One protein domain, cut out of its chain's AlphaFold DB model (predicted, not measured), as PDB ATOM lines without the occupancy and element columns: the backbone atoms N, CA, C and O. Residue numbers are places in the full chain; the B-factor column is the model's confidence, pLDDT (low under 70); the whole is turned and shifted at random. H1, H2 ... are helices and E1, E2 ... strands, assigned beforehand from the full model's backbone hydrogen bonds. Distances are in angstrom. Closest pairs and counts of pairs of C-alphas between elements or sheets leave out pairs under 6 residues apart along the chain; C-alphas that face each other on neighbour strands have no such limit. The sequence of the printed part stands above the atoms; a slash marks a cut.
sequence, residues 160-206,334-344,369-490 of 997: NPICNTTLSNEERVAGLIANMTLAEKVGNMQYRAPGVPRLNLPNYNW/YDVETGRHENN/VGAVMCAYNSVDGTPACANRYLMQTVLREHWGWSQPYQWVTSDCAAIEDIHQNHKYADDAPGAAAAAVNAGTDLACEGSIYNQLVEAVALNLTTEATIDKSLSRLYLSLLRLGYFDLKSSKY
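This is residues 160 to 206, 334 to 344 and 369 to 490 of the 997 residues of the protein "Putative glycoside hydrolase family 3 protein" of Rosellinia necatrix (UniProt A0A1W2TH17). Helices packed mostly crosswise form the main body, with a small parallel sheet of E1 and E2 whose strand E2 lies near the middle. The long helix H7 passes E2, with H1 packed on it toward one end of the longest axis and H2 and H5 on its first part; the hairpin H4 and H5 lies toward the other end, H6 packs on H2 and H5, and H3 lies out to one side. The printed part has 180 residues with seven named helices and two named strands, in the order H1, H2, E1, H3, E2, H4, H5, H6, H7. The class is mostly helix, though under half of the residues are in named elements. The whole is compact, with a radius of gyration of the C-alphas of 16.4 A and spans of 49 by 34 by 25 A.

H1 is residues 169 to 177, beginning at C-alpha 169 at (57.791, 44.228, 92.783), and H2 is residues 182 to 187. E1 is residues 371 to 374, beginning at C-alpha 371 at (57.860, 29.086, 82.597). H3, residues 388 to 398, measures 12.4 A, and E2 is residues 407 to 410. H4 is residues 414 to 420, H5 is residues 428 to 438 at 15.3 A, and H6 is residues 449 to 457 at 13.7 A. H7, residues 463 to 479, is 24.3 A long and ends at C-alpha 479 at (61.550, 36.358, 92.754).

H5 is the hub, touching H3, H4, H6 and H7. H5 and H6 are about perpendicular at 89 degrees, with the closest C-alphas, Pro 429 and Gln 451, 5.0 A apart. In the helical hairpin H4 and H5, the closest C-alphas are Ile 418 and Ala 431, at 5.6 A. H3 and H5 only just touch, with 3 pairs of C-alphas within 8 A, the closest being Arg 388 and Ala 438 at 4.7 A. H7 touches H5 with residues 465 to 469 alone, closest at the C-alphas of Asn 437 and Thr 465, 7.0 A. H7 touches H1 at a steep tilt of 50 degrees, opposite ways, with the C-alphas of Val 173 and Ser 471 closest at 6.2 A. H2 touches H6 at a shallow tilt of 18 degrees, closest at the C-alphas of Val 186 and Asn 450, 6.0 A. E1 and E2 are parallel, with N 374 and O 409 within hydrogen-bond range at 2.9 A. E1, H3 and E2 form a strand-helix-strand unit, two parallel neighbour strands with a helix between, and its crossover is right-handed. H1, H2, H5 and H7 have every O i to N i+4 pair within hydrogen-bond range; H3 has 3 of 7, with 1 of 8 for O i to N i+3, H4 has 1 of 3, with 3 of 4, and H6 has 3 of 5.

The two C-alphas farthest apart, Thr 166 and Thr 338, are 52.0 A apart. Residues 207 to 333 and 345 to 368 are not printed, with C-alpha gaps of 21.7 A from 206 to 334 and 26.6 A from 344 to 369. The link E1 to H3 is long, with 13 residues. The mean pLDDT of the printed part is 91.8, and residue 446 is under 70.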
ATOM      1  N   ASN A 160      67.086  53.896  89.466       93.56
ATOM      2  CA  ASN A 160      65.904  53.345  88.817       93.56
ATOM      3  C   ASN A 160      64.969  52.693  89.865       93.56
ATOM      4  O   ASN A 160      65.463  52.094  90.830       93.56
ATOM      5  N   PRO A 161      63.630  52.770  89.697       95.50
ATOM      6  CA  PRO A 161      62.679  52.107  90.590       95.50
ATOM      7  C   PRO A 161      62.957  50.620  90.831       95.50
ATOM      8  O   PRO A 161      62.690  50.157  91.937       95.50
ATOM      9  N   ILE A 162      63.563  49.899  89.877       96.88
ATOM     10  CA  ILE A 162      63.904  48.474  90.016       96.88
ATOM     11  C   ILE A 162      64.752  48.164  91.252       96.88
ATOM     12  O   ILE A 162      64.587  47.108  91.857       96.88
ATOM     13  N   CYS A 163      65.605  49.093  91.688       95.75
ATOM     14  CA  CYS A 163      66.466  48.928  92.861       95.75
ATOM     15  C   CYS A 163      65.863  49.498  94.153       95.75
ATOM     16  O   CYS A 163      66.499  49.463  95.208       95.75
ATOM     17  N   ASN A 164      64.646  50.050  94.108       94.19
ATOM     18  CA  ASN A 164      63.996  50.597  95.290       94.19
ATOM     19  C   ASN A 164      63.157  49.532  96.005       94.19
ATOM     20  O   ASN A 164      61.958  49.407  95.772       94.19
ATOM     21  N   THR A 165      63.771  48.824  96.950       92.81
ATOM     22  CA  THR A 165      63.138  47.741  97.728       92.81
ATOM     23  C   THR A 165      62.017  48.198  98.680       92.81
ATOM     24  O   THR A 165      61.521  47.397  99.466       92.81
ATOM     25  N   THR A 166      61.648  49.486  98.690       94.19
ATOM     26  CA  THR A 166      60.470  49.987  99.424       94.19
ATOM     27  C   THR A 166      59.194  49.991  98.581       94.19
ATOM     28  O   THR A 166      58.134  50.286  99.124       94.19
ATOM     29  N   LEU A 167      59.313  49.777  97.270       96.00
ATOM     30  CA  LEU A 167      58.200  49.659  96.326       96.00
ATOM     31  C   LEU A 167      57.767  48.194  96.203       96.00
ATOM     32  O   LEU A 167      58.549  47.294  96.523       96.00
ATOM     33  N   SER A 168      56.551  47.952  95.710       95.75
ATOM     34  CA  SER A 168      56.145  46.596  95.323       95.75
ATOM     35  C   SER A 168      56.974  46.100  94.130       95.75
ATOM     36  O   SER A 168      57.533  46.897  93.374       95.75
ATOM     37  N   ASN A 169      57.060  44.783  93.928       95.75
ATOM     38  CA  ASN A 169      57.791  44.228  92.783       95.75
ATOM     39  C   ASN A 169      57.205  44.704  91.443       95.75
ATOM     40  O   ASN A 169      57.951  44.985  90.509       95.75
ATOM     41  N   GLU A 170      55.890  44.886  91.371       96.12
ATOM     42  CA  GLU A 170      55.181  45.418  90.208       96.12
ATOM     43  C   GLU A 170      55.564  46.878  89.939       96.12
ATOM     44  O   GLU A 170      55.906  47.223  88.811       96.12
ATOM     45  N   GLU A 171      55.594  47.732  90.968       97.75
ATOM     46  CA  GLU A 171      56.026  49.133  90.838       97.75
ATOM     47  C   GLU A 171      57.499  49.245  90.409       97.75
ATOM     48  O   GLU A 171      57.860  50.106  89.600       97.75
ATOM     49  N   ARG A 172      58.358  48.358  90.930       98.12
ATOM     50  CA  ARG A 172      59.783  48.265  90.574       98.12
ATOM     51  C   ARG A 172      59.967  47.939  89.093       98.12
ATOM     52  O   ARG A 172      60.725  48.626  88.408       98.12
ATOM     53  N   VAL A 173      59.263  46.920  88.600       98.31
ATOM     54  CA  VAL A 173      59.344  46.462  87.205       98.31
ATOM     55  C   VAL A 173      58.694  47.452  86.245       98.31
ATOM     56  O   VAL A 173      59.313  47.815  85.246       98.31
ATOM     57  N   ALA A 174      57.514  47.983  86.574       97.25
ATOM     58  CA  ALA A 174      56.868  49.022  85.773       97.25
ATOM     59  C   ALA A 174      57.776  50.254  85.618       97.25
ATOM     60  O   ALA A 174      57.901  50.811  84.530       97.25
ATOM     61  N   GLY A 175      58.477  50.648  86.686       96.62
ATOM     62  CA  GLY A 175      59.444  51.741  86.638       96.62
ATOM     63  C   GLY A 175      60.716  51.435  85.835       96.62
ATOM     64  O   GLY A 175      61.314  52.364  85.286       96.62
ATOM     65  N   LEU A 176      61.132  50.168  85.724       97.62
ATOM     66  CA  LEU A 176      62.201  49.760  84.806       97.62
ATOM     67  C   LEU A 176      61.746  49.914  83.354       97.62
ATOM     68  O   LEU A 176      62.394  50.618  82.582       97.62
ATOM     69  N   ILE A 177      60.614  49.295  83.021       98.12
ATOM     70  CA  ILE A 177      60.068  49.213  81.662       98.12
ATOM     71  C   ILE A 177      59.684  50.599  81.134       98.12
ATOM     72  O   ILE A 177      60.019  50.933  80.000       98.12
ATOM     73  N   ALA A 178      59.094  51.462  81.967       96.81
ATOM     74  CA  ALA A 178      58.765  52.843  81.599       96.81
ATOM     75  C   ALA A 178      59.998  53.700  81.251       96.81
ATOM     76  O   ALA A 178      59.869  54.742  80.612       96.81
ATOM     77  N   ASN A 179      61.192  53.281  81.680       94.62
ATOM     78  CA  ASN A 179      62.452  53.938  81.348       94.62
ATOM     79  C   ASN A 179      63.161  53.312  80.141       94.62
ATOM     80  O   ASN A 179      64.264  53.764  79.835       94.62
ATOM     81  N   MET A 180      62.586  52.308  79.469       93.00
ATOM     82  CA  MET A 180      63.107  51.680  78.247       93.00
ATOM     83  C   MET A 180      62.447  52.277  76.996       93.00
ATOM     84  O   MET A 180      61.275  52.640  77.016       93.00
ATOM     85  N   THR A 181      63.191  52.367  75.896       91.94
ATOM     86  CA  THR A 181      62.620  52.619  74.564       91.94
ATOM     87  C   THR A 181      62.006  51.337  74.008       91.94
ATOM     88  O   THR A 181      62.392  50.245  74.422       91.94
ATOM     89  N   LEU A 182      61.117  51.441  73.018       88.38
ATOM     90  CA  LEU A 182      60.542  50.272  72.342       88.38
ATOM     91  C   LEU A 182      61.616  49.305  71.804       88.38
ATOM     92  O   LEU A 182      61.493  48.096  71.973       88.38
ATOM     93  N   ALA A 183      62.701  49.819  71.217       84.19
ATOM     94  CA  ALA A 183      63.789  48.982  70.706       84.19
ATOM     95  C   ALA A 183      64.528  48.231  71.828       84.19
ATOM     96  O   ALA A 183      64.854  47.056  71.679       84.19
ATOM     97  N   GLU A 184      64.762  48.878  72.973       87.81
ATOM     98  CA  GLU A 184      65.365  48.216  74.137       87.81
ATOM     99  C   GLU A 184      64.420  47.193  74.764       87.81
ATOM    100  O   GLU A 184      64.877  46.130  75.174       87.81
ATOM    101  N   LYS A 185      63.116  47.485  74.813       94.69
ATOM    102  CA  LYS A 185      62.094  46.541  75.271       94.69
ATOM    103  C   LYS A 185      62.137  45.267  74.430       94.69
ATOM    104  O   LYS A 185      62.395  44.191  74.958       94.69
ATOM    105  N   VAL A 186      61.994  45.418  73.117       91.00
ATOM    106  CA  VAL A 186      62.020  44.313  72.154       91.00
ATOM    107  C   VAL A 186      63.343  43.541  72.201       91.00
ATOM    108  O   VAL A 186      63.339  42.313  72.260       91.00
ATOM    109  N   GLY A 187      64.483  44.237  72.269       86.69
ATOM    110  CA  GLY A 187      65.791  43.591  72.383       86.69
ATOM    111  C   GLY A 187      65.939  42.729  73.643       86.69
ATOM    112  O   GLY A 187      66.707  41.774  73.641       86.69
ATOM    113  N   ASN A 188      65.186  43.016  74.710       92.06
ATOM    114  CA  ASN A 188      65.157  42.222  75.943       92.06
ATOM    115  C   ASN A 188      64.073  41.124  75.948       92.06
ATOM    116  O   ASN A 188      63.783  40.583  77.012       92.06
ATOM    117  N   MET A 189      63.503  40.767  74.791       94.81
ATOM    118  CA  MET A 189      62.572  39.635  74.626       94.81
ATOM    119  C   MET A 189      63.172  38.457  73.837       94.81
ATOM    120  O   MET A 189      62.457  37.528  73.478       94.81
ATOM    121  N   GLN A 190      64.478  38.467  73.578       89.88
ATOM    122  CA  GLN A 190      65.222  37.398  72.896       89.88
ATOM    123  C   GLN A 190      66.283  36.785  73.817       89.88
ATOM    124  O   GLN A 190      66.911  37.518  74.577       89.88
ATOM    125  N   TYR A 191      66.537  35.474  73.717       83.81
ATOM    126  CA  TYR A 191      67.397  34.748  74.671       83.81
ATOM    127  C   TYR A 191      68.760  35.378  74.956       83.81
ATOM    128  O   TYR A 191      69.263  35.235  76.059       83.81
ATOM    129  N   ARG A 192      69.372  36.081  73.995       84.88
ATOM    130  CA  ARG A 192      70.531  36.951  74.247       84.88
ATOM    131  C   ARG A 192      70.048  38.375  74.446       84.88
ATOM    132  O   ARG A 192      70.236  39.225  73.570       84.88
ATOM    133  N   ALA A 193      69.432  38.630  75.590       88.00
ATOM    134  CA  ALA A 193      68.988  39.966  75.915       88.00
ATOM    135  C   ALA A 193      70.211  40.847  76.192       88.00
ATOM    136  O   ALA A 193      71.041  40.515  77.040       88.00
ATOM    137  N   PRO A 194      70.349  41.988  75.506       79.31
ATOM    138  CA  PRO A 194      71.496  42.870  75.667       79.31
ATOM    139  C   PRO A 194      71.447  43.707  76.943       79.31
ATOM    140  O   PRO A 194      72.384  44.459  77.209       79.31
ATOM    141  N   GLY A 195      70.364  43.611  77.717       86.75
ATOM    142  CA  GLY A 195      70.114  44.524  78.815       86.75
ATOM    143  C   GLY A 195      69.800  45.918  78.296       86.75
ATOM    144  O   GLY A 195      69.310  46.109  77.181       86.75
ATOM    145  N   VAL A 196      70.095  46.916  79.122       84.12
ATOM    146  CA  VAL A 196      69.961  48.329  78.767       84.12
ATOM    147  C   VAL A 196      71.188  49.067  79.301       84.12
ATOM    148  O   VAL A 196      71.165  49.563  80.436       84.12
ATOM    149  N   PRO A 197      72.274  49.169  78.507       79.31
ATOM    150  CA  PRO A 197      73.542  49.744  78.959       79.31
ATOM    151  C   PRO A 197      73.406  51.155  79.543       79.31
ATOM    152  O   PRO A 197      73.980  51.449  80.589       79.31
ATOM    153  N   ARG A 198      72.564  52.016  78.949       81.62
ATOM    154  CA  ARG A 198      72.316  53.378  79.465       81.62
ATOM    155  C   ARG A 198      71.611  53.417  80.825       81.62
ATOM    156  O   ARG A 198      71.619  54.455  81.478       81.62
ATOM    157  N   LEU A 199      70.969  52.322  81.234       85.00
ATOM    158  CA  LEU A 199      70.376  52.147  82.561       85.00
ATOM    159  C   LEU A 199      71.298  51.356  83.500       85.00
ATOM    160  O   LEU A 199      70.936  51.157  84.655       85.00
ATOM    161  N   ASN A 200      72.486  50.943  83.035       80.75
ATOM    162  CA  ASN A 200      73.364  49.990  83.715       80.75
ATOM    163  C   ASN A 200      72.630  48.686  84.078       80.75
ATOM    164  O   ASN A 200      72.887  48.075  85.114       80.75
ATOM    165  N   LEU A 201      71.684  48.287  83.223       87.75
ATOM    166  CA  LEU A 201      71.058  46.976  83.267       87.75
ATOM    167  C   LEU A 201      71.906  46.034  82.402       87.75
ATOM    168  O   LEU A 201      72.039  46.304  81.204       87.75
ATOM    169  N   PRO A 202      72.500  44.981  82.980       84.69
ATOM    170  CA  PRO A 202      73.385  44.092  82.244       84.69
ATOM    171  C   PRO A 202      72.618  43.232  81.243       84.69
ATOM    172  O   PRO A 202      71.399  43.071  81.342       84.69
ATOM    173  N   ASN A 203      73.358  42.660  80.299       84.44
ATOM    174  CA  ASN A 203      72.849  41.599  79.449       84.44
ATOM    175  C   ASN A 203      72.414  40.391  80.289       84.44
ATOM    176  O   ASN A 203      72.942  40.134  81.370       84.44
ATOM    177  N   TYR A 204      71.440  39.649  79.779       89.56
ATOM    178  CA  TYR A 204      70.894  38.474  80.438       89.56
ATOM    179  C   TYR A 204      70.627  37.394  79.398       89.56
ATOM    180  O   TYR A 204      70.277  37.705  78.259       89.56
ATOM    181  N   ASN A 205      70.813  36.129  79.768       90.12
ATOM    182  CA  ASN A 205      70.497  35.037  78.867       90.12
ATOM    183  C   ASN A 205      69.789  33.889  79.587       90.12
ATOM    184  O   ASN A 205      70.294  33.311  80.551       90.12
ATOM    185  N   TRP A 206      68.577  33.622  79.104       90.81
ATOM    186  CA  TRP A 206      67.633  32.653  79.655       90.81
ATOM    187  C   TRP A 206      67.647  31.300  78.937       90.81
ATOM    188  O   TRP A 206      66.882  30.395  79.256       90.81
ATOM    189  N   TYR A 334      54.192  17.516  70.935       98.31
ATOM    190  CA  TYR A 334      55.493  17.280  70.323       98.31
ATOM    191  C   TYR A 334      56.100  15.949  70.780       98.31
ATOM    192  O   TYR A 334      56.469  15.802  71.944       98.31
ATOM    193  N   ASP A 335      56.204  14.987  69.863       96.81
ATOM    194  CA  ASP A 335      56.800  13.667  70.118       96.81
ATOM    195  C   ASP A 335      57.426  13.015  68.862       96.81
ATOM    196  O   ASP A 335      57.530  11.790  68.771       96.81
ATOM    197  N   VAL A 336      57.820  13.832  67.873       96.31
ATOM    198  CA  VAL A 336      58.463  13.417  66.609       96.31
ATOM    199  C   VAL A 336      59.447  14.505  66.158       96.31
ATOM    200  O   VAL A 336      59.078  15.678  66.100       96.31
ATOM    201  N   GLU A 337      60.679  14.137  65.789       97.06
ATOM    202  CA  GLU A 337      61.680  15.091  65.275       97.06
ATOM    203  C   GLU A 337      61.531  15.368  63.777       97.06
ATOM    204  O   GLU A 337      61.763  16.482  63.302       97.06
ATOM    205  N   THR A 338      61.176  14.341  63.010       90.06
ATOM    206  CA  THR A 338      61.067  14.401  61.554       90.06
ATOM    207  C   THR A 338      59.922  15.330  61.166       90.06
ATOM    208  O   THR A 338      58.773  15.087  61.526       90.06
ATOM    209  N   GLY A 339      60.236  16.405  60.439       92.38
ATOM    210  CA  GLY A 339      59.249  17.414  60.050       92.38
ATOM    211  C   GLY A 339      58.770  18.305  61.203       92.38
ATOM    212  O   GLY A 339      57.778  19.005  61.041       92.38
ATOM    213  N   ARG A 340      59.441  18.325  62.368       95.44
ATOM    214  CA  ARG A 340      58.966  19.065  63.560       95.44
ATOM    215  C   ARG A 340      58.612  20.540  63.314       95.44
ATOM    216  O   ARG A 340      57.697  21.042  63.952       95.44
ATOM    217  N   HIS A 341      59.298  21.188  62.370       96.19
ATOM    218  CA  HIS A 341      59.117  22.596  61.987       96.19
ATOM    219  C   HIS A 341      57.883  22.859  61.100       96.19
ATOM    220  O   HIS A 341      57.537  24.008  60.863       96.19
ATOM    221  N   GLU A 342      57.224  21.815  60.589       94.31
ATOM    222  CA  GLU A 342      56.110  21.918  59.626       94.31
ATOM    223  C   GLU A 342      54.938  20.973  59.939       94.31
ATOM    224  O   GLU A 342      53.862  21.090  59.353       94.31
ATOM    225  N   ASN A 343      55.121  20.029  60.868       95.00
ATOM    226  CA  ASN A 343      54.090  19.070  61.237       95.00
ATOM    227  C   ASN A 343      52.851  19.779  61.793       95.00
ATOM    228  O   ASN A 343      52.952  20.644  62.662       95.00
ATOM    229  N   ASN A 344      51.680  19.325  61.350       93.38
ATOM    230  CA  ASN A 344      50.393  19.666  61.938       93.38
ATOM    231  C   ASN A 344      49.771  18.410  62.553       93.38
ATOM    232  O   ASN A 344      49.461  17.456  61.835       93.38
ATOM    233  N   VAL A 369      54.927  25.833  87.854       98.81
ATOM    234  CA  VAL A 369      56.144  26.159  87.097       98.81
ATOM    235  C   VAL A 369      56.230  27.658  86.788       98.81
ATOM    236  O   VAL A 369      55.206  28.322  86.616       98.81
ATOM    237  N   GLY A 370      57.441  28.201  86.725       98.44
ATOM    238  CA  GLY A 370      57.685  29.597  86.391       98.44
ATOM    239  C   GLY A 370      57.573  29.890  84.898       98.44
ATOM    240  O   GLY A 370      57.115  30.973  84.538       98.44
ATOM    241  N   ALA A 371      57.925  28.927  84.042       98.69
ATOM    242  CA  ALA A 371      57.860  29.086  82.597       98.69
ATOM    243  C   ALA A 371      57.369  27.829  81.856       98.69
ATOM    244  O   ALA A 371      57.435  26.705  82.355       98.69
ATOM    245  N   VAL A 372      56.880  28.028  80.632       98.88
ATOM    246  CA  VAL A 372      56.506  26.962  79.687       98.88
ATOM    247  C   VAL A 372      57.117  27.279  78.327       98.88
ATOM    248  O   VAL A 372      57.180  28.441  77.936       98.88
ATOM    249  N   MET A 373      57.580  26.262  77.605       98.88
ATOM    250  CA  MET A 373      58.074  26.413  76.239       98.88
ATOM    251  C   MET A 373      57.038  25.904  75.241       98.88
ATOM    252  O   MET A 373      56.618  24.751  75.349       98.88
ATOM    253  N   CYS A 374      56.646  26.730  74.273       98.75
ATOM    254  CA  CYS A 374      55.769  26.315  73.181       98.75
ATOM    255  C   CYS A 374      56.548  25.557  72.092       98.75
ATOM    256  O   CYS A 374      57.706  25.869  71.824       98.75
ATOM    257  N   ALA A 375      55.925  24.531  71.510       98.50
ATOM    258  CA  ALA A 375      56.565  23.614  70.566       98.50
ATOM    259  C   ALA A 375      56.700  24.177  69.136       98.50
ATOM    260  O   ALA A 375      56.080  25.179  68.781       98.50
ATOM    261  N   TYR A 376      57.479  23.478  68.302       98.25
ATOM    262  CA  TYR A 376      57.640  23.770  66.873       98.25
ATOM    263  C   TYR A 376      56.381  23.510  66.041       98.25
ATOM    264  O   TYR A 376      56.066  24.279  65.138       98.25
ATOM    265  N   ASN A 377      55.688  22.400  66.301       97.88
ATOM    266  CA  ASN A 377      54.600  21.914  65.456       97.88
ATOM    267  C   ASN A 377      53.330  22.770  65.580       97.88
ATOM    268  O   ASN A 377      53.114  23.491  66.555       97.88
ATOM    269  N   SER A 378      52.443  22.610  64.606       95.94
ATOM    270  CA  SER A 378      51.052  23.033  64.715       95.94
ATOM    271  C   SER A 378      50.215  21.976  65.441       95.94
ATOM    272  O   SER A 378      50.511  20.778  65.374       95.94
ATOM    273  N   VAL A 379      49.180  22.433  66.146       93.31
ATOM    274  CA  VAL A 379      48.117  21.602  66.728       93.31
ATOM    275  C   VAL A 379      46.791  22.111  66.185       93.31
ATOM    276  O   VAL A 379      46.519  23.310  66.292       93.31
ATOM    277  N   ASP A 380      46.011  21.229  65.559       88.00
ATOM    278  CA  ASP A 380      44.733  21.566  64.912       88.00
ATOM    279  C   ASP A 380      44.845  22.768  63.951       88.00
ATOM    280  O   ASP A 380      44.012  23.671  63.910       88.00
ATOM    281  N   GLY A 381      45.929  22.802  63.167       86.12
ATOM    282  CA  GLY A 381      46.188  23.826  62.148       86.12
ATOM    283  C   GLY A 381      46.815  25.128  62.651       86.12
ATOM    284  O   GLY A 381      47.109  25.993  61.831       86.12
ATOM    285  N   THR A 382      47.057  25.274  63.957       90.00
ATOM    286  CA  THR A 382      47.663  26.491  64.528       90.00
ATOM    287  C   THR A 382      49.041  26.196  65.130       90.00
ATOM    288  O   THR A 382      49.118  25.337  66.017       90.00
ATOM    289  N   PRO A 383      50.118  26.909  64.729       95.62
ATOM    290  CA  PRO A 383      51.448  26.766  65.327       95.62
ATOM    291  C   PRO A 383      51.386  26.916  66.843       95.62
ATOM    292  O   PRO A 383      50.772  27.866  67.331       95.62
ATOM    293  N   ALA A 384      52.018  26.019  67.603       97.00
ATOM    294  CA  ALA A 384      51.839  25.988  69.054       97.00
ATOM    295  C   ALA A 384      52.198  27.328  69.727       97.00
ATOM    296  O   ALA A 384      51.473  27.783  70.608       97.00
ATOM    297  N   CYS A 385      53.241  28.020  69.253       97.50
ATOM    298  CA  CYS A 385      53.628  29.348  69.748       97.50
ATOM    299  C   CYS A 385      52.700  30.509  69.342       97.50
ATOM    300  O   CYS A 385      52.826  31.596  69.903       97.50
ATOM    301  N   ALA A 386      51.770  30.301  68.408       94.06
ATOM    302  CA  ALA A 386      50.705  31.244  68.045       94.06
ATOM    303  C   ALA A 386      49.315  30.772  68.519       94.06
ATOM    304  O   ALA A 386      48.300  31.401  68.220       94.06
ATOM    305  N   ASN A 387      49.242  29.663  69.258       92.50
ATOM    306  CA  ASN A 387      47.984  29.013  69.596       92.50
ATOM    307  C   ASN A 387      47.382  29.586  70.894       92.50
ATOM    308  O   ASN A 387      47.770  29.206  72.003       92.50
ATOM    309  N   ARG A 388      46.403  30.494  70.761       89.00
ATOM    310  CA  ARG A 388      45.677  31.095  71.901       89.00
ATOM    311  C   ARG A 388      44.928  30.071  72.746       89.00
ATOM    312  O   ARG A 388      44.888  30.232  73.964       89.00
ATOM    313  N   TYR A 389      44.377  29.024  72.130       88.38
ATOM    314  CA  TYR A 389      43.711  27.949  72.864       88.38
ATOM    315  C   TYR A 389      44.685  27.287  73.844       88.38
ATOM    316  O   TYR A 389      44.386  27.174  75.031       88.38
ATOM    317  N   LEU A 390      45.893  26.943  73.391       94.62
ATOM    318  CA  LEU A 390      46.920  26.384  74.269       94.62
ATOM    319  C   LEU A 390      47.383  27.403  75.323       94.62
ATOM    320  O   LEU A 390      47.361  27.109  76.517       94.62
ATOM    321  N   MET A 391      47.797  28.601  74.901       94.31
ATOM    322  CA  MET A 391      48.513  29.548  75.771       94.31
ATOM    323  C   MET A 391      47.617  30.358  76.711       94.31
ATOM    324  O   MET A 391      48.019  30.628  77.843       94.31
ATOM    325  N   GLN A 392      46.431  30.776  76.267       87.31
ATOM    326  CA  GLN A 392      45.492  31.538  77.095       87.31
ATOM    327  C   GLN A 392      44.474  30.600  77.731       87.31
ATOM    328  O   GLN A 392      44.482  30.433  78.951       87.31
ATOM    329  N   THR A 393      43.664  29.934  76.909       87.06
ATOM    330  CA  THR A 393      42.485  29.200  77.378       87.06
ATOM    331  C   THR A 393      42.853  28.003  78.251       87.06
ATOM    332  O   THR A 393      42.337  27.856  79.355       87.06
ATOM    333  N   VAL A 394      43.779  27.152  77.807       94.50
ATOM    334  CA  VAL A 394      44.180  25.964  78.570       94.50
ATOM    335  C   VAL A 394      45.188  26.331  79.658       94.50
ATOM    336  O   VAL A 394      44.940  26.111  80.845       94.50
ATOM    337  N   LEU A 395      46.331  26.902  79.275       97.19
ATOM    338  CA  LEU A 395      47.434  27.118  80.205       97.19
ATOM    339  C   LEU A 395      47.090  28.156  81.283       97.19
ATOM    340  O   LEU A 395      47.179  27.855  82.473       97.19
ATOM    341  N   ARG A 396      46.702  29.378  80.898       94.81
ATOM    342  CA  ARG A 396      46.525  30.490  81.849       94.81
ATOM    343  C   ARG A 396      45.173  30.459  82.559       94.81
ATOM    344  O   ARG A 396      45.140  30.666  83.771       94.81
ATOM    345  N   GLU A 397      44.092  30.206  81.829       90.94
ATOM    346  CA  GLU A 397      42.720  30.284  82.346       90.94
ATOM    347  C   GLU A 397      42.295  28.971  83.007       90.94
ATOM    348  O   GLU A 397      42.083  28.945  84.220       90.94
ATOM    349  N   HIS A 398      42.250  27.871  82.251       92.69
ATOM    350  CA  HIS A 398      41.759  26.580  82.744       92.69
ATOM    351  C   HIS A 398      42.620  25.999  83.870       92.69
ATOM    352  O   HIS A 398      42.115  25.566  84.906       92.69
ATOM    353  N   TRP A 399      43.946  26.025  83.714       96.62
ATOM    354  CA  TRP A 399      44.870  25.531  84.745       96.62
ATOM    355  C   TRP A 399      45.261  26.579  85.794       96.62
ATOM    356  O   TRP A 399      45.976  26.257  86.752       96.62
ATOM    357  N   GLY A 400      44.789  27.822  85.656       94.62
ATOM    358  CA  GLY A 400      45.071  28.904  86.598       94.62
ATOM    359  C   GLY A 400      46.560  29.259  86.694       94.62
ATOM    360  O   GLY A 400      47.072  29.499  87.794       94.62
ATOM    361  N   TRP A 401      47.275  29.246  85.564       97.56
ATOM    362  CA  TRP A 401      48.686  29.634  85.444       97.56
ATOM    363  C   TRP A 401      48.812  31.118  85.063       97.56
ATOM    364  O   TRP A 401      49.256  31.497  83.980       97.56
ATOM    365  N   SER A 402      48.320  31.994  85.937       91.56
ATOM    366  CA  SER A 402      48.138  33.424  85.649       91.56
ATOM    367  C   SER A 402      48.912  34.350  86.586       91.56
ATOM    368  O   SER A 402      48.648  35.554  86.624       91.56
ATOM    369  N   GLN A 403      49.889  33.823  87.329       95.38
ATOM    370  CA  GLN A 403      50.721  34.662  88.185       95.38
ATOM    371  C   GLN A 403      51.524  35.665  87.344       95.38
ATOM    372  O   GLN A 403      51.974  35.343  86.242       95.38
ATOM    373  N   PRO A 404      51.763  36.885  87.849       94.94
ATOM    374  CA  PRO A 404      52.305  37.963  87.029       94.94
ATOM    375  C   PRO A 404      53.770  37.751  86.631       94.94
ATOM    376  O   PRO A 404      54.244  38.451  85.751       94.94
ATOM    377  N   TYR A 405      54.476  36.791  87.239       96.81
ATOM    378  CA  TYR A 405      55.854  36.413  86.906       96.81
ATOM    379  C   TYR A 405      55.948  35.217  85.937       96.81
ATOM    380  O   TYR A 405      57.051  34.813  85.590       96.81
ATOM    381  N   GLN A 406      54.822  34.610  85.550       98.19
ATOM    382  CA  GLN A 406      54.790  33.402  84.721       98.19
ATOM    383  C   GLN A 406      54.817  33.743  83.228       98.19
ATOM    384  O   GLN A 406      53.918  34.438  82.729       98.19
ATOM    385  N   TRP A 407      55.824  33.238  82.512       98.12
ATOM    386  CA  TRP A 407      56.087  33.580  81.107       98.12
ATOM    387  C   TRP A 407      56.305  32.370  80.196       98.12
ATOM    388  O   TRP A 407      56.811  31.332  80.616       98.12
ATOM    389  N   VAL A 408      55.907  32.506  78.933       98.69
ATOM    390  CA  VAL A 408      56.116  31.487  77.894       98.69
ATOM    391  C   VAL A 408      57.315  31.868  77.028       98.69
ATOM    392  O   VAL A 408      57.457  33.032  76.664       98.69
ATOM    393  N   THR A 409      58.156  30.904  76.659       98.19
ATOM    394  CA  THR A 409      59.186  31.086  75.618       98.19
ATOM    395  C   THR A 409      58.906  30.209  74.410       98.19
ATOM    396  O   THR A 409      58.316  29.139  74.547       98.19
ATOM    397  N   SER A 410      59.354  30.625  73.230       98.38
ATOM    398  CA  SER A 410      59.433  29.726  72.081       98.38
ATOM    399  C   SER A 410      60.537  28.691  72.226       98.38
ATOM    400  O   SER A 410      61.551  28.933  72.890       98.38
ATOM    401  N   ASP A 411      60.334  27.547  71.578       97.94
ATOM    402  CA  ASP A 411      61.440  26.713  71.120       97.94
ATOM    403  C   ASP A 411      62.192  27.408  69.963       97.94
ATOM    404  O   ASP A 411      61.705  28.348  69.330       97.94
ATOM    405  N   CYS A 412      63.416  26.978  69.693       93.81
ATOM    406  CA  CYS A 412      64.375  27.692  68.857       93.81
ATOM    407  C   CYS A 412      64.102  27.569  67.357       93.81
ATOM    408  O   CYS A 412      64.573  26.626  66.727       93.81
ATOM    409  N   ALA A 413      63.447  28.592  66.796       92.94
ATOM    410  CA  ALA A 413      62.910  28.740  65.431       92.94
ATOM    411  C   ALA A 413      61.384  28.583  65.340       92.94
ATOM    412  O   ALA A 413      60.822  28.882  64.291       92.94
ATOM    413  N   ALA A 414      60.693  28.222  66.428       97.31
ATOM    414  CA  ALA A 414      59.247  28.007  66.407       97.31
ATOM    415  C   ALA A 414      58.428  29.262  66.041       97.31
ATOM    416  O   ALA A 414      57.328  29.130  65.508       97.31
ATOM    417  N   ILE A 415      58.930  30.477  66.295       97.06
ATOM    418  CA  ILE A 415      58.254  31.719  65.876       97.06
ATOM    419  C   ILE A 415      58.557  32.023  64.410       97.06
ATOM    420  O   ILE A 415      57.679  32.458  63.668       97.06
ATOM    421  N   GLU A 416      59.786  31.768  63.971       94.31
ATOM    422  CA  GLU A 416      60.166  31.897  62.562       94.31
ATOM    423  C   GLU A 416      59.335  30.936  61.687       94.31
ATOM    424  O   GLU A 416      58.787  31.332  60.652       94.31
ATOM    425  N   ASP A 417      59.143  29.701  62.163       95.75
ATOM    426  CA  ASP A 417      58.366  28.648  61.511       95.75
ATOM    427  C   ASP A 417      56.926  29.075  61.208       95.75
ATOM    428  O   ASP A 417      56.370  28.627  60.206       95.75
ATOM    429  N   ILE A 418      56.333  29.973  62.010       93.88
ATOM    430  CA  ILE A 418      54.957  30.464  61.823       93.88
ATOM    431  C   ILE A 418      54.747  30.972  60.391       93.88
ATOM    432  O   ILE A 418      53.751  30.613  59.768       93.88
ATOM    433  N   HIS A 419      55.671  31.764  59.838       89.81
ATOM    434  CA  HIS A 419      55.568  32.242  58.452       89.81
ATOM    435  C   HIS A 419      56.457  31.459  57.479       89.81
ATOM    436  O   HIS A 419      56.118  31.309  56.301       89.81
ATOM    437  N   GLN A 420      57.600  30.932  57.934       92.69
ATOM    438  CA  GLN A 420      58.531  30.254  57.033       92.69
ATOM    439  C   GLN A 420      58.080  28.848  56.651       92.69
ATOM    440  O   GLN A 420      58.191  28.500  55.477       92.69
ATOM    441  N   ASN A 421      57.534  28.071  57.585       93.88
ATOM    442  CA  ASN A 421      57.261  26.648  57.375       93.88
ATOM    443  C   ASN A 421      55.763  26.337  57.461       93.88
ATOM    444  O   ASN A 421      55.206  25.788  56.512       93.88
ATOM    445  N   HIS A 422      55.082  26.802  58.511       92.06
ATOM    446  CA  HIS A 422      53.637  26.612  58.697       92.06
ATOM    447  C   HIS A 422      52.775  27.489  57.788       92.06
ATOM    448  O   HIS A 422      51.618  27.158  57.549       92.06
ATOM    449  N   LYS A 423      53.322  28.603  57.279       88.00
ATOM    450  CA  LYS A 423      52.599  29.589  56.445       88.00
ATOM    451  C   LYS A 423      51.325  30.132  57.107       88.00
ATOM    452  O   LYS A 423      50.355  30.458  56.431       88.00
ATOM    453  N   TYR A 424      51.342  30.219  58.433       82.69
ATOM    454  CA  TYR A 424      50.249  30.742  59.244       82.69
ATOM    455  C   TYR A 424      50.196  32.278  59.220       82.69
ATOM    456  O   TYR A 424      49.116  32.859  59.254       82.69
ATOM    457  N   ALA A 425      51.355  32.934  59.135       83.75
ATOM    458  CA  ALA A 425      51.472  34.371  58.893       83.75
ATOM    459  C   ALA A 425      52.164  34.637  57.548       83.75
ATOM    460  O   ALA A 425      52.953  33.813  57.080       83.75
ATOM    461  N   ASP A 426      51.884  35.793  56.941       80.31
ATOM    462  CA  ASP A 426      52.419  36.159  55.621       80.31
ATOM    463  C   ASP A 426      53.911  36.536  55.661       80.31
ATOM    464  O   ASP A 426      54.638  36.321  54.688       80.31
ATOM    465  N   ASP A 427      54.373  37.105  56.776       82.31
ATOM    466  CA  ASP A 427      55.722  37.639  56.935       82.31
ATOM    467  C   ASP A 427      56.225  37.600  58.392       82.31
ATOM    468  O   ASP A 427      55.541  37.153  59.319       82.31
ATOM    469  N   ALA A 428      57.467  38.043  58.582       87.81
ATOM    470  CA  ALA A 428      58.159  38.006  59.863       87.81
ATOM    471  C   ALA A 428      57.540  38.941  60.936       87.81
ATOM    472  O   ALA A 428      57.347  38.472  62.063       87.81
ATOM    473  N   PRO A 429      57.166  40.210  60.646       86.25
ATOM    474  CA  PRO A 429      56.398  41.030  61.589       86.25
ATOM    475  C   PRO A 429      55.064  40.393  61.996       86.25
ATOM    476  O   PRO A 429      54.730  40.394  63.185       86.25
ATOM    477  N   GLY A 430      54.331  39.802  61.046       83.94
ATOM    478  CA  GLY A 430      53.090  39.076  61.308       83.94
ATOM    479  C   GLY A 430      53.294  37.859  62.209       83.94
ATOM    480  O   GLY A 430      52.543  37.674  63.165       83.94
ATOM    481  N   ALA A 431      54.343  37.068  61.975       91.19
ATOM    482  CA  ALA A 431      54.693  35.927  62.823       91.19
ATOM    483  C   ALA A 431      55.041  36.343  64.262       91.19
ATOM    484  O   ALA A 431      54.530  35.759  65.221       91.19
ATOM    485  N   ALA A 432      55.871  37.378  64.421       92.81
ATOM    486  CA  ALA A 432      56.240  37.901  65.734       92.81
ATOM    487  C   ALA A 432      55.012  38.425  66.499       92.81
ATOM    488  O   ALA A 432      54.832  38.104  67.677       92.81
ATOM    489  N   ALA A 433      54.138  39.174  65.814       88.88
ATOM    490  CA  ALA A 433      52.886  39.675  66.373       88.88
ATOM    491  C   ALA A 433      51.938  38.539  66.781       88.88
ATOM    492  O   ALA A 433      51.421  38.552  67.897       88.88
ATOM    493  N   ALA A 434      51.741  37.537  65.917       87.44
ATOM    494  CA  ALA A 434      50.887  36.386  66.199       87.44
ATOM    495  C   ALA A 434      51.341  35.649  67.469       87.44
ATOM    496  O   ALA A 434      50.524  35.380  68.350       87.44
ATOM    497  N   ALA A 435      52.647  35.401  67.610       95.06
ATOM    498  CA  ALA A 435      53.196  34.725  68.780       95.06
ATOM    499  C   ALA A 435      53.026  35.539  70.075       95.06
ATOM    500  O   ALA A 435      52.504  35.019  71.067       95.06
ATOM    501  N   VAL A 436      53.418  36.822  70.078       95.00
ATOM    502  CA  VAL A 436      53.343  37.645  71.300       95.00
ATOM    503  C   VAL A 436      51.896  37.907  71.722       95.00
ATOM    504  O   VAL A 436      51.561  37.830  72.905       95.00
ATOM    505  N   ASN A 437      50.998  38.121  70.754       86.31
ATOM    506  CA  ASN A 437      49.576  38.315  71.020       86.31
ATOM    507  C   ASN A 437      48.919  37.029  71.542       86.31
ATOM    508  O   ASN A 437      47.996  37.115  72.355       86.31
ATOM    509  N   ALA A 438      49.382  35.850  71.103       88.19
ATOM    510  CA  ALA A 438      48.907  34.565  71.608       88.19
ATOM    511  C   ALA A 438      49.386  34.265  73.035       88.19
ATOM    512  O   ALA A 438      48.737  33.510  73.759       88.19
ATOM    513  N   GLY A 439      50.470  34.906  73.478       92.50
ATOM    514  CA  GLY A 439      51.005  34.785  74.832       92.50
ATOM    515  C   GLY A 439      52.375  34.133  74.932       92.50
ATOM    516  O   GLY A 439      52.768  33.817  76.055       92.50
ATOM    517  N   THR A 440      53.079  33.947  73.813       97.69
ATOM    518  CA  THR A 440      54.509  33.628  73.802       97.69
ATOM    519  C   THR A 440      55.261  34.900  74.182       97.69
ATOM    520  O   THR A 440      55.256  35.873  73.443       97.69
ATOM    521  N   ASP A 441      55.818  34.954  75.389       97.94
ATOM    522  CA  ASP A 441      56.382  36.187  75.946       97.94
ATOM    523  C   ASP A 441      57.802  36.459  75.444       97.94
ATOM    524  O   ASP A 441      58.178  37.614  75.251       97.94
ATOM    525  N   LEU A 442      58.596  35.405  75.255       97.12
ATOM    526  CA  LEU A 442      60.013  35.478  74.910       97.12
ATOM    527  C   LEU A 442      60.330  34.584  73.708       97.12
ATOM    528  O   LEU A 442      59.719  33.531  73.523       97.12
ATOM    529  N   ALA A 443      61.326  34.982  72.923       95.06
ATOM    530  CA  ALA A 443      61.829  34.222  71.788       95.06
ATOM    531  C   ALA A 443      63.177  33.554  72.106       95.06
ATOM    532  O   ALA A 443      64.099  34.199  72.625       95.06
ATOM    533  N   CYS A 444      63.334  32.277  71.740       91.19
ATOM    534  CA  CYS A 444      64.659  31.659  71.634       91.19
ATOM    535  C   CYS A 444      65.455  32.250  70.451       91.19
ATOM    536  O   CYS A 444      66.681  32.263  70.447       91.19
ATOM    537  N   GLU A 445      64.797  32.756  69.418       79.94
ATOM    538  CA  GLU A 445      65.455  33.263  68.222       79.94
ATOM    539  C   GLU A 445      65.993  34.682  68.431       79.94
ATOM    540  O   GLU A 445      65.331  35.553  68.990       79.94
ATOM    541  N   GLY A 446      67.201  34.950  67.928       60.78
ATOM    542  CA  GLY A 446      67.850  36.259  68.070       60.78
ATOM    543  C   GLY A 446      67.395  37.337  67.076       60.78
ATOM    544  O   GLY A 446      67.999  38.406  67.054       60.78
ATOM    545  N   SER A 447      66.413  37.077  66.204       71.62
ATOM    546  CA  SER A 447      66.042  38.001  65.114       71.62
ATOM    547  C   SER A 447      64.547  38.251  64.948       71.62
ATOM    548  O   SER A 447      64.171  39.385  64.654       71.62
ATOM    549  N   ILE A 448      63.688  37.246  65.131       86.56
ATOM    550  CA  ILE A 448      62.263  37.366  64.787       86.56
ATOM    551  C   ILE A 448      61.526  38.373  65.672       86.56
ATOM    552  O   ILE A 448      60.785  39.210  65.171       86.56
ATOM    553  N   TYR A 449      61.797  38.400  66.978       91.50
ATOM    554  CA  TYR A 449      61.177  39.389  67.860       91.50
ATOM    555  C   TYR A 449      61.703  40.802  67.654       91.50
ATOM    556  O   TYR A 449      60.962  41.736  67.933       91.50
ATOM    557  N   ASN A 450      62.870  41.008  67.031       87.06
ATOM    558  CA  ASN A 450      63.274  42.355  66.609       87.06
ATOM    559  C   ASN A 450      62.285  42.975  65.603       87.06
ATOM    560  O   ASN A 450      62.185  44.200  65.526       87.06
ATOM    561  N   GLN A 451      61.494  42.150  64.905       88.44
ATOM    562  CA  GLN A 451      60.415  42.605  64.025       88.44
ATOM    563  C   GLN A 451      59.225  43.201  64.790       88.44
ATOM    564  O   GLN A 451      58.391  43.862  64.181       88.44
ATOM    565  N   LEU A 452      59.142  43.053  66.120       89.06
ATOM    566  CA  LEU A 452      58.061  43.636  66.922       89.06
ATOM    567  C   LEU A 452      58.046  45.171  66.872       89.06
ATOM    568  O   LEU A 452      56.983  45.772  66.993       89.06
ATOM    569  N   VAL A 453      59.194  45.819  66.636       87.00
ATOM    570  CA  VAL A 453      59.240  47.275  66.409       87.00
ATOM    571  C   VAL A 453      58.441  47.649  65.156       87.00
ATOM    572  O   VAL A 453      57.664  48.604  65.177       87.00
ATOM    573  N   GLU A 454      58.612  46.888  64.073       84.31
ATOM    574  CA  GLU A 454      57.852  47.067  62.836       84.31
ATOM    575  C   GLU A 454      56.396  46.626  63.009       84.31
ATOM    576  O   GLU A 454      55.495  47.344  62.589       84.31
ATOM    577  N   ALA A 455      56.143  45.520  63.712       83.69
ATOM    578  CA  ALA A 455      54.793  45.050  64.002       83.69
ATOM    579  C   ALA A 455      53.955  46.099  64.755       83.69
ATOM    580  O   ALA A 455      52.787  46.293  64.425       83.69
ATOM    581  N   VAL A 456      54.544  46.826  65.712       81.69
ATOM    582  CA  VAL A 456      53.881  47.964  66.374       81.69
ATOM    583  C   VAL A 456      53.616  49.099  65.383       81.69
ATOM    584  O   VAL A 456      52.526  49.662  65.375       81.69
ATOM    585  N   ALA A 457      54.574  49.427  64.510       80.69
ATOM    586  CA  ALA A 457      54.392  50.467  63.492       80.69
ATOM    587  C   ALA A 457      53.306  50.115  62.452       80.69
ATOM    588  O   ALA A 457      52.676  51.015  61.896       80.69
ATOM    589  N   LEU A 458      53.088  48.821  62.207       75.25
ATOM    590  CA  LEU A 458      52.051  48.272  61.331       75.25
ATOM    591  C   LEU A 458      50.715  48.001  62.053       75.25
ATOM    592  O   LEU A 458      49.785  47.513  61.417       75.25
ATOM    593  N   ASN A 459      50.596  48.327  63.346       70.50
ATOM    594  CA  ASN A 459      49.431  48.031  64.197       70.50
ATOM    595  C   ASN A 459      49.063  46.534  64.266       70.50
ATOM    596  O   ASN A 459      47.894  46.184  64.394       70.50
ATOM    597  N   LEU A 460      50.051  45.639  64.176       72.38
ATOM    598  CA  LEU A 460      49.860  44.193  64.348       72.38
ATOM    599  C   LEU A 460      49.918  43.777  65.832       72.38
ATOM    600  O   LEU A 460      49.399  42.735  66.234       72.38
ATOM    601  N   THR A 461      50.562  44.595  66.668       82.12
ATOM    602  CA  THR A 461      50.623  44.457  68.130       82.12
ATOM    603  C   THR A 461      50.839  45.833  68.776       82.12
ATOM    604  O   THR A 461      50.971  46.837  68.074       82.12
ATOM    605  N   THR A 462      50.892  45.902  70.107       81.38
ATOM    606  CA  THR A 462      51.062  47.155  70.859       81.38
ATOM    607  C   THR A 462      52.263  47.106  71.800       81.38
ATOM    608  O   THR A 462      52.682  46.050  72.276       81.38
ATOM    609  N   GLU A 463      52.799  48.282  72.133       89.12
ATOM    610  CA  GLU A 463      53.844  48.406  73.156       89.12
ATOM    611  C   GLU A 463      53.362  47.924  74.538       89.12
ATOM    612  O   GLU A 463      54.158  47.409  75.317       89.12
ATOM    613  N   ALA A 464      52.058  47.997  74.829       84.56
ATOM    614  CA  ALA A 464      51.484  47.464  76.065       84.56
ATOM    615  C   ALA A 464      51.571  45.927  76.147       84.56
ATOM    616  O   ALA A 464      51.849  45.381  77.218       84.56
ATOM    617  N   THR A 465      51.387  45.219  75.025       87.44
ATOM    618  CA  THR A 465      51.599  43.764  74.947       87.44
ATOM    619  C   THR A 465      53.061  43.409  75.234       87.44
ATOM    620  O   THR A 465      53.335  42.526  76.045       87.44
ATOM    621  N   ILE A 466      53.997  44.163  74.653       96.00
ATOM    622  CA  ILE A 466      55.443  44.031  74.891       96.00
ATOM    623  C   ILE A 466      55.784  44.284  76.374       96.00
ATOM    624  O   ILE A 466      56.504  43.499  76.997       96.00
ATOM    625  N   ASP A 467      55.216  45.333  76.974       96.75
ATOM    626  CA  ASP A 467      55.409  45.671  78.389       96.75
ATOM    627  C   ASP A 467      54.897  44.567  79.322       96.75
ATOM    628  O   ASP A 467      55.524  44.284  80.348       96.75
ATOM    629  N   LYS A 468      53.788  43.905  78.968       95.56
ATOM    630  CA  LYS A 468      53.240  42.767  79.721       95.56
ATOM    631  C   LYS A 468      54.200  41.575  79.714       95.56
ATOM    632  O   LYS A 468      54.453  41.006  80.779       95.56
ATOM    633  N   SER A 469      54.767  41.225  78.562       97.31
ATOM    634  CA  SER A 469      55.730  40.123  78.441       97.31
ATOM    635  C   SER A 469      57.032  40.399  79.198       97.31
ATOM    636  O   SER A 469      57.479  39.563  79.988       97.31
ATOM    637  N   LEU A 470      57.585  41.610  79.081       98.12
ATOM    638  CA  LEU A 470      58.756  42.018  79.867       98.12
ATOM    639  C   LEU A 470      58.473  42.063  81.366       98.12
ATOM    640  O   LEU A 470      59.333  41.696  82.169       98.12
ATOM    641  N   SER A 471      57.267  42.485  81.758       98.50
ATOM    642  CA  SER A 471      56.879  42.506  83.166       98.50
ATOM    643  C   SER A 471      56.949  41.109  83.773       98.50
ATOM    644  O   SER A 471      57.503  40.955  84.859       98.50
ATOM    645  N   ARG A 472      56.480  40.083  83.050       98.44
ATOM    646  CA  ARG A 472      56.558  38.684  83.497       98.44
ATOM    647  C   ARG A 472      57.995  38.222  83.705       98.44
ATOM    648  O   ARG A 472      58.315  37.713  84.780       98.44
ATOM    649  N   LEU A 473      58.874  38.477  82.734       97.50
ATOM    650  CA  LEU A 473      60.296  38.145  82.844       97.50
ATOM    651  C   LEU A 473      60.940  38.837  84.057       97.50
ATOM    652  O   LEU A 473      61.489  38.167  84.932       97.50
ATOM    653  N   TYR A 474      60.846  40.163  84.165       98.31
ATOM    654  CA  TYR A 474      61.533  40.897  85.233       98.31
ATOM    655  C   TYR A 474      60.933  40.660  86.626       98.31
ATOM    656  O   TYR A 474      61.673  40.674  87.612       98.31
ATOM    657  N   LEU A 475      59.630  40.375  86.733       98.44
ATOM    658  CA  LEU A 475      59.027  39.917  87.987       98.44
ATOM    659  C   LEU A 475      59.570  38.543  88.396       98.44
ATOM    660  O   LEU A 475      59.852  38.332  89.576       98.44
ATOM    661  N   SER A 476      59.784  37.630  87.440       98.00
ATOM    662  CA  SER A 476      60.415  36.334  87.726       98.00
ATOM    663  C   SER A 476      61.849  36.510  88.238       98.00
ATOM    664  O   SER A 476      62.212  35.942  89.270       98.00
ATOM    665  N   LEU A 477      62.627  37.411  87.627       97.88
ATOM    666  CA  LEU A 477      63.984  37.747  88.065       97.88
ATOM    667  C   LEU A 477      64.013  38.386  89.462       97.88
ATOM    668  O   LEU A 477      64.938  38.129  90.237       97.88
ATOM    669  N   LEU A 478      62.996  39.167  89.841       97.25
ATOM    670  CA  LEU A 478      62.858  39.659  91.216       97.25
ATOM    671  C   LEU A 478      62.604  38.530  92.218       97.25
ATOM    672  O   LEU A 478      63.236  38.520  93.275       97.25
ATOM    673  N   ARG A 479      61.759  37.542  91.892       96.06
ATOM    674  CA  ARG A 479      61.550  36.358  92.754       96.06
ATOM    675  C   ARG A 479      62.785  35.473  92.869       96.06
ATOM    676  O   ARG A 479      62.945  34.759  93.855       96.06
ATOM    677  N   LEU A 480      63.667  35.533  91.880       97.31
ATOM    678  CA  LEU A 480      64.974  34.888  91.914       97.31
ATOM    679  C   LEU A 480      66.005  35.714  92.687       97.31
ATOM    680  O   LEU A 480      67.113  35.242  92.904       97.31
ATOM    681  N   GLY A 481      65.680  36.930  93.130       95.38
ATOM    682  CA  GLY A 481      66.625  37.814  93.802       95.38
ATOM    683  C   GLY A 481      67.712  38.356  92.874       95.38
ATOM    684  O   GLY A 481      68.752  38.769  93.370       95.38
ATOM    685  N   TYR A 482      67.501  38.387  91.554       95.81
ATOM    686  CA  TYR A 482      68.488  38.864  90.575       95.81
ATOM    687  C   TYR A 482      68.979  40.284  90.892       95.81
ATOM    688  O   TYR A 482      70.178  40.534  90.949       95.81
ATOM    689  N   PHE A 483      68.051  41.197  91.202       96.06
ATOM    690  CA  PHE A 483      68.353  42.580  91.600       96.06
ATOM    691  C   PHE A 483      68.693  42.738  93.091       96.06
ATOM    692  O   PHE A 483      69.276  43.744  93.491       96.06
ATOM    693  N   ASP A 484      68.363  41.734  93.908       93.62
ATOM    694  CA  ASP A 484      68.431  41.770  95.373       93.62
ATOM    695  C   ASP A 484      69.335  40.651  95.925       93.62
ATOM    696  O   ASP A 484      69.121  40.138  97.030       93.62
ATOM    697  N   LEU A 485      70.361  40.256  95.160       91.12
ATOM    698  CA  LEU A 485      71.086  39.002  95.383       91.12
ATOM    699  C   LEU A 485      71.707  38.923  96.775       91.12
ATOM    700  O   LEU A 485      71.639  37.890  97.423       91.12
ATOM    701  N   LYS A 486      72.251  40.026  97.299       88.94
ATOM    702  CA  LYS A 486      72.853  40.055  98.646       88.94
ATOM    703  C   LYS A 486      71.856  39.734  99.771       88.94
ATOM    704  O   LYS A 486      72.283  39.367 100.864       88.94
ATOM    705  N   SER A 487      70.558  39.923  99.537       91.12
ATOM    706  CA  SER A 487      69.475  39.612 100.482       91.12
ATOM    707  C   SER A 487      68.748  38.302 100.189       91.12
ATOM    708  O   SER A 487      67.945  37.885 101.021       91.12
ATOM    709  N   SER A 488      69.038  37.655  99.060       94.56
ATOM    710  CA  SER A 488      68.472  36.356  98.693       94.56
ATOM    711  C   SER A 488      68.821  35.285  99.730       94.56
ATOM    712  O   SER A 488      69.965  35.193 100.188       94.56
ATOM    713  N   LYS A 489      67.869  34.406 100.069       96.00
ATOM    714  CA  LYS A 489      68.141  33.238 100.926       96.00
ATOM    715  C   LYS A 489      69.068  32.215 100.256       96.00
ATOM    716  O   LYS A 489      69.660  31.389 100.945       96.00
ATOM    717  N   TYR A 490      69.214  32.287  98.932       97.62
ATOM    718  CA  TYR A 490      70.091  31.429  98.133       97.62
ATOM    719  C   TYR A 490      71.435  32.081  97.782       97.62
ATOM    720  O   TYR A 490      72.244  31.459  97.098       97.62
TER     721      TYR A 490